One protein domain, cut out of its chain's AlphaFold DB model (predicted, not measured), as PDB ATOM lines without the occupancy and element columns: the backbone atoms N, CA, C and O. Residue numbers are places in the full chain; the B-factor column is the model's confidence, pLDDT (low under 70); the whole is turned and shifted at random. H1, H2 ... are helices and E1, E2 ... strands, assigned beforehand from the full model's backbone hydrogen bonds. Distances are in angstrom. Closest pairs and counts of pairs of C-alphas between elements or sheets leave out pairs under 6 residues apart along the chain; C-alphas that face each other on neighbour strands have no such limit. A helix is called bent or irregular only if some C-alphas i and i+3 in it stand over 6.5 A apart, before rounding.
ATOM      1  N   PHE A   4     171.944 145.090 117.800       72.50
ATOM      2  CA  PHE A   4     172.132 144.855 119.226       72.50
ATOM      3  C   PHE A   4     170.810 144.692 119.996       72.50
ATOM      4  O   PHE A   4     170.722 143.857 120.891       72.50
ATOM      5  N   PHE A   5     169.770 145.452 119.637       81.88
ATOM      6  CA  PHE A   5     168.483 145.420 120.339       81.88
ATOM      7  C   PHE A   5     167.763 144.080 120.159       81.88
ATOM      8  O   PHE A   5     167.276 143.502 121.128       81.88
ATOM      9  N   ASN A   6     167.746 143.566 118.926       84.25
ATOM     10  CA  ASN A   6     167.104 142.293 118.619       84.25
ATOM     11  C   ASN A   6     167.812 141.139 119.340       84.25
ATOM     12  O   ASN A   6     167.153 140.324 119.977       84.25
ATOM     13  N   ARG A   7     169.153 141.134 119.337       84.94
ATOM     14  CA  ARG A   7     169.950 140.123 120.042       84.94
ATOM     15  C   ARG A   7     169.744 140.158 121.558       84.94
ATOM     16  O   ARG A   7     169.644 139.100 122.168       84.94
ATOM     17  N   LEU A   8     169.661 141.349 122.156       85.88
ATOM     18  CA  LEU A   8     169.459 141.510 123.600       85.88
ATOM     19  C   LEU A   8     168.120 140.924 124.071       85.88
ATOM     20  O   LEU A   8     168.056 140.318 125.135       85.88
ATOM     21  N   LEU A   9     167.063 141.108 123.280       84.00
ATOM     22  CA  LEU A   9     165.714 140.642 123.609       84.00
ATOM     23  C   LEU A   9     165.382 139.262 123.025       84.00
ATOM     24  O   LEU A   9     164.254 138.801 123.170       84.00
ATOM     25  N   GLY A  10     166.330 138.612 122.342       87.19
ATOM     26  CA  GLY A  10     166.095 137.331 121.669       87.19
ATOM     27  C   GLY A  10     165.063 137.408 120.536       87.19
ATOM     28  O   GLY A  10     164.401 136.419 120.234       87.19
ATOM     29  N   ILE A  11     164.893 138.579 119.918       87.25
ATOM     30  CA  ILE A  11     163.951 138.795 118.814       87.25
ATOM     31  C   ILE A  11     164.625 138.377 117.507       87.25
ATOM     32  O   ILE A  11     165.781 138.717 117.259       87.25
ATOM     33  N   SER A  12     163.890 137.681 116.637       85.56
ATOM     34  CA  SER A  12     164.387 137.327 115.306       85.56
ATOM     35  C   SER A  12     164.752 138.576 114.500       85.56
ATOM     36  O   SER A  12     163.944 139.494 114.349       85.56
ATOM     37  N   GLU A  13     165.947 138.581 113.910       81.31
ATOM     38  CA  GLU A  13     166.417 139.661 113.032       81.31
ATOM     39  C   GLU A  13     165.550 139.829 111.776       81.31
ATOM     40  O   GLU A  13     165.510 140.910 111.192       81.31
ATOM     41  N   SER A  14     164.810 138.781 111.397       85.25
ATOM     42  CA  SER A  14     163.884 138.788 110.260       85.25
ATOM     43  C   SER A  14     162.629 139.640 110.481       85.25
ATOM     44  O   SER A  14     161.938 139.979 109.519       85.25
ATOM     45  N   TYR A  15     162.303 139.985 111.731       87.25
ATOM     46  CA  TYR A  15     161.069 140.700 112.033       87.25
ATOM     47  C   TYR A  15     161.129 142.143 111.540       87.25
ATOM     48  O   TYR A  15     162.035 142.913 111.872       87.25
ATOM     49  N   LYS A  16     160.099 142.547 110.790       86.94
ATOM     50  CA  LYS A  16     159.913 143.956 110.441       86.94
ATOM     51  C   LYS A  16     159.491 144.725 111.687       86.94
ATOM     52  O   LYS A  16     158.879 144.175 112.597       86.94
ATOM     53  N   ILE A  17     159.739 146.034 111.702       85.75
ATOM     54  CA  ILE A  17     159.389 146.901 112.839       85.75
ATOM     55  C   ILE A  17     157.909 146.775 113.247       85.75
ATOM     56  O   ILE A  17     157.595 146.752 114.432       85.75
ATOM     57  N   SER A  18     157.018 146.604 112.264       86.44
ATOM     58  CA  SER A  18     155.584 146.379 112.465       86.44
ATOM     59  C   SER A  18     155.271 145.044 113.139       86.44
ATOM     60  O   SER A  18     154.302 144.946 113.888       86.44
ATOM     61  N   ASP A  19     156.066 144.012 112.864       90.88
ATOM     62  CA  ASP A  19     155.892 142.682 113.445       90.88
ATOM     63  C   ASP A  19     156.431 142.652 114.872       90.88
ATOM     64  O   ASP A  19     155.811 142.041 115.736       90.88
ATOM     65  N   ILE A  20     157.522 143.381 115.139       89.62
ATOM     66  CA  ILE A  20     158.041 143.595 116.498       89.62
ATOM     67  C   ILE A  20     156.978 144.284 117.358       89.62
ATOM     68  O   ILE A  20     156.692 143.820 118.460       89.62
ATOM     69  N   ASP A  21     156.328 145.335 116.850       89.44
ATOM     70  CA  ASP A  21     155.246 145.995 117.588       89.44
ATOM     71  C   ASP A  21     154.134 145.017 117.970       89.44
ATOM     72  O   ASP A  21     153.700 144.996 119.118       89.44
ATOM     73  N   LYS A  22     153.683 144.194 117.018       92.50
ATOM     74  CA  LYS A  22     152.554 143.276 117.213       92.50
ATOM     75  C   LYS A  22     152.894 142.061 118.069       92.50
ATOM     76  O   LYS A  22     152.054 141.619 118.840       92.50
ATOM     77  N   ARG A  23     154.082 141.481 117.896       90.38
ATOM     78  CA  ARG A  23     154.460 140.202 118.523       90.38
ATOM     79  C   ARG A  23     155.237 140.372 119.817       90.38
ATOM     80  O   ARG A  23     155.275 139.441 120.606       90.38
ATOM     81  N   VAL A  24     155.868 141.527 120.017       90.62
ATOM     82  CA  VAL A  24     156.720 141.780 121.182       90.62
ATOM     83  C   VAL A  24     156.100 142.861 122.051       90.62
ATOM     84  O   VAL A  24     155.764 142.602 123.202       90.62
ATOM     85  N   PHE A  25     155.885 144.065 121.518       91.56
ATOM     86  CA  PHE A  25     155.451 145.180 122.363       91.56
ATOM     87  C   PHE A  25     153.981 145.123 122.763       91.56
ATOM     88  O   PHE A  25     153.679 145.456 123.901       91.56
ATOM     89  N   GLN A  26     153.079 144.696 121.880       91.69
ATOM     90  CA  GLN A  26     151.655 144.570 122.207       91.69
ATOM     91  C   GLN A  26     151.407 143.597 123.375       91.69
ATOM     92  O   GLN A  26     150.792 144.028 124.349       91.69
ATOM     93  N   PRO A  27     151.950 142.360 123.375       93.31
ATOM     94  CA  PRO A  27     151.840 141.467 124.529       93.31
ATOM     95  C   PRO A  27     152.431 142.072 125.807       93.31
ATOM     96  O   PRO A  27     151.761 142.119 126.836       93.31
ATOM     97  N   ILE A  28     153.638 142.644 125.725       91.44
ATOM     98  CA  ILE A  28     154.302 143.280 126.872       91.44
ATOM     99  C   ILE A  28     153.460 144.430 127.440       91.44
ATOM    100  O   ILE A  28     153.343 144.565 128.655       91.44
ATOM    101  N   LEU A  29     152.858 145.262 126.587       90.94
ATOM    102  CA  LEU A  29     151.976 146.347 127.017       90.94
ATOM    103  C   LEU A  29     150.660 145.813 127.589       90.94
ATOM    104  O   LEU A  29     150.164 146.386 128.550       90.94
ATOM    105  N   SER A  30     150.116 144.716 127.060       91.25
ATOM    106  CA  SER A  30     148.904 144.109 127.620       91.25
ATOM    107  C   SER A  30     149.129 143.505 129.010       91.25
ATOM    108  O   SER A  30     148.261 143.612 129.867       91.25
ATOM    109  N   GLU A  31     150.308 142.929 129.267       89.00
ATOM    110  CA  GLU A  31     150.624 142.285 130.549       89.00
ATOM    111  C   GLU A  31     151.184 143.267 131.588       89.00
ATOM    112  O   GLU A  31     150.855 143.205 132.775       89.00
ATOM    113  N   LEU A  32     152.076 144.165 131.159       86.00
ATOM    114  CA  LEU A  32     152.870 145.026 132.041       86.00
ATOM    115  C   LEU A  32     152.510 146.511 131.919       86.00
ATOM    116  O   LEU A  32     152.941 147.304 132.762       86.00
ATOM    117  N   GLY A  33     151.742 146.893 130.895       84.62
ATOM    118  CA  GLY A  33     151.337 148.276 130.634       84.62
ATOM    119  C   GLY A  33     150.590 148.881 131.806       84.62
ATOM    120  O   GLY A  33     151.023 149.906 132.326       84.62
ATOM    121  N   GLU A  34     149.530 148.218 132.267       80.69
ATOM    122  CA  GLU A  34     148.736 148.682 133.411       80.69
ATOM    123  C   GLU A  34     149.526 148.582 134.720       80.69
ATOM    124  O   GLU A  34     149.635 149.558 135.459       80.69
ATOM    125  N   LYS A  35     150.174 147.436 134.968       82.94
ATOM    126  CA  LYS A  35     150.869 147.161 136.233       82.94
ATOM    127  C   LYS A  35     152.006 148.138 136.541       82.94
ATOM    128  O   LYS A  35     152.234 148.463 137.699       82.94
ATOM    129  N   TYR A  36     152.744 148.577 135.524       81.94
ATOM    130  CA  TYR A  36     153.934 149.417 135.712       81.94
ATOM    131  C   TYR A  36     153.819 150.790 135.044       81.94
ATOM    132  O   TYR A  36     154.814 151.522 134.967       81.94
ATOM    133  N   ASN A  37     152.628 151.142 134.541       85.56
ATOM    134  CA  ASN A  37     152.408 152.303 133.674       85.56
ATOM    135  C   ASN A  37     153.493 152.384 132.582       85.56
ATOM    136  O   ASN A  37     154.116 153.430 132.366       85.56
ATOM    137  N   LEU A  38     153.796 151.226 131.981       87.50
ATOM    138  CA  LEU A  38     154.866 151.074 131.005       87.50
ATOM    139  C   LEU A  38     154.454 151.773 129.709       87.50
ATOM    140  O   LEU A  38     153.435 151.441 129.106       87.50
ATOM    141  N   LYS A  39     155.284 152.711 129.247       89.62
ATOM    142  CA  LYS A  39     155.123 153.370 127.948       89.62
ATOM    143  C   LYS A  39     156.359 153.151 127.096       89.62
ATOM    144  O   LYS A  39     157.479 153.413 127.524       89.62
ATOM    145  N   ILE A  40     156.141 152.692 125.870       90.25
ATOM    146  CA  ILE A  40     157.201 152.456 124.893       90.25
ATOM    147  C   ILE A  40     157.075 153.527 123.815       90.25
ATOM    148  O   ILE A  40     156.070 153.592 123.108       90.25
ATOM    149  N   ILE A  41     158.086 154.386 123.696       90.25
ATOM    150  CA  ILE A  41     158.113 155.486 122.729       90.25
ATOM    151  C   ILE A  41     159.116 155.161 121.629       90.25
ATOM    152  O   ILE A  41     160.271 154.825 121.888       90.25
ATOM    153  N   LYS A  42     158.693 155.305 120.372       89.31
ATOM    154  CA  LYS A  42     159.575 155.140 119.212       89.31
ATOM    155  C   LYS A  42     160.363 156.413 118.959       89.31
ATOM    156  O   LYS A  42     159.783 157.489 118.801       89.31
ATOM    157  N   LYS A  43     161.680 156.286 118.855       90.31
ATOM    158  CA  LYS A  43     162.555 157.356 118.379       90.31
ATOM    159  C   LYS A  43     162.755 157.210 116.884       90.31
ATOM    160  O   LYS A  43     163.028 156.123 116.381       90.31
ATOM    161  N   TYR A  44     162.640 158.333 116.192       88.75
ATOM    162  CA  TYR A  44     162.861 158.426 114.760       88.75
ATOM    163  C   TYR A  44     164.079 159.300 114.512       88.75
ATOM    164  O   TYR A  44     164.183 160.395 115.070       88.75
ATOM    165  N   SER A  45     165.000 158.835 113.674       83.06
ATOM    166  CA  SER A  45     166.073 159.699 113.198       83.06
ATOM    167  C   SER A  45     165.522 160.642 112.133       83.06
ATOM    168  O   SER A  45     164.824 160.224 111.202       83.06
ATOM    169  N   LYS A  46     165.831 161.934 112.271       78.81
ATOM    170  CA  LYS A  46     165.611 162.889 111.187       78.81
ATOM    171  C   LYS A  46     166.580 162.534 110.066       78.81
ATOM    172  O   LYS A  46     167.775 162.387 110.307       78.81
ATOM    173  N   LYS A  47     166.054 162.351 108.860       74.56
ATOM    174  CA  LYS A  47     166.867 162.189 107.658       74.56
ATOM    175  C   LYS A  47     167.062 163.560 107.020       74.56
ATOM    176  O   LYS A  47     166.126 164.354 106.981       74.56
ATOM    177  N   SER A  56     164.871 154.698 114.790       85.50
ATOM    178  CA  SER A  56     166.259 154.608 115.239       85.50
ATOM    179  C   SER A  56     166.383 153.824 116.543       85.50
ATOM    180  O   SER A  56     167.364 153.102 116.718       85.50
ATOM    181  N   GLY A  57     165.378 153.896 117.419       87.31
ATOM    182  CA  GLY A  57     165.394 153.217 118.710       87.31
ATOM    183  C   GLY A  57     164.055 153.257 119.441       87.31
ATOM    184  O   GLY A  57     163.081 153.834 118.954       87.31
ATOM    185  N   PHE A  58     164.036 152.670 120.636       89.44
ATOM    186  CA  PHE A  58     162.900 152.693 121.553       89.44
ATOM    187  C   PHE A  58     163.333 153.259 122.901       89.44
ATOM    188  O   PHE A  58     164.438 152.986 123.368       89.44
ATOM    189  N   GLU A  59     162.453 154.035 123.520       90.00
ATOM    190  CA  GLU A  59     162.613 154.541 124.876       90.00
ATOM    191  C   GLU A  59     161.517 153.933 125.751       90.00
ATOM    192  O   GLU A  59     160.335 153.991 125.405       90.00
ATOM    193  N   PHE A  60     161.918 153.324 126.864       89.25
ATOM    194  CA  PHE A  60     161.007 152.689 127.810       89.25
ATOM    195  C   PHE A  60     160.836 153.609 129.010       89.25
ATOM    196  O   PHE A  60     161.790 153.887 129.737       89.25
ATOM    197  N   HIS A  61     159.619 154.092 129.216       87.50
ATOM    198  CA  HIS A  61     159.247 154.865 130.389       87.50
ATOM    199  C   HIS A  61     158.510 153.943 131.345       87.50
ATOM    200  O   HIS A  61     157.450 153.416 131.018       87.50
ATOM    201  N   LEU A  62     159.089 153.752 132.525       85.44
ATOM    202  CA  LEU A  62     158.477 153.002 133.610       85.44
ATOM    203  C   LEU A  62     158.277 153.959 134.775       85.44
ATOM    204  O   LEU A  62     159.244 154.549 135.266       85.44
ATOM    205  N   LYS A  63     157.037 154.109 135.244       75.19
ATOM    206  CA  LYS A  63     156.823 154.777 136.525       75.19
ATOM    207  C   LYS A  63     157.156 153.764 137.601       75.19
ATOM    208  O   LYS A  63     156.365 152.882 137.912       75.19
TER     209      LYS A  63
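AT A GLANCE: This is residues 4 to 47 and 56 to 63 of the 201 residues of an uncharacterized protein of Leptotrichia wadei (strain F0279) (UniProt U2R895). A two-stranded ribbon, E1 and E2, runs beside one long kinked helix, H2, which folds back into E1 through a tight turn; helix and strand E1 spread apart from that turn like an open V. The short helix H1 lies apart from these three. The 52 printed residues hold, in order, H1, H2, E1 and E2; the sheet is antiparallel and the class mixed. The whole is only just compact, close to loose, with a radius of gyration of the C-alphas of 11.8 A and spans of 32 by 25 by 18 A.

HOW THE PARTS SIT: E1, residues 39 to 45, and E2, residues 56 to 61, are antiparallel neighbours at 156 degrees; N 41 and O 59 are 2.9 A apart and N 59 and O 41 2.8 A, within hydrogen-bond range. H2, residues 17 to 36, comes closest to E1 at the C-alphas of Gly 33 and Lys 39, 6.9 A; H2 and E2 are apart. H1, residues 4 to 8, is apart from H2, E1 and E2. In H1 every O i to N i+4 pair is within hydrogen-bond range, in H2 12 of 16.

IN THESE COORDINATES: E1 is 19.4 A long, E2 16.7 A and H2 23.6 A. H2 is irregular, C-alphas 31 and 34 being 7.3 A apart, with a kink of 52 degrees near residue 28. H1 begins at C-alpha 4 (172.132, 144.855, 119.226); E2 ends at C-alpha 61 (159.247, 154.865, 130.389).

THE WHOLE: The C-alphas farthest apart, of Lys 35 and Lys 47, are 36.0 A apart. Residues 48 to 55 are not printed; C-alphas 47 and 56 stand 10.7 A apart across the cut. Of the links printed whole, H2 to E1 is tight and H1 to H2 short. No printed residue has a pLDDT under 70.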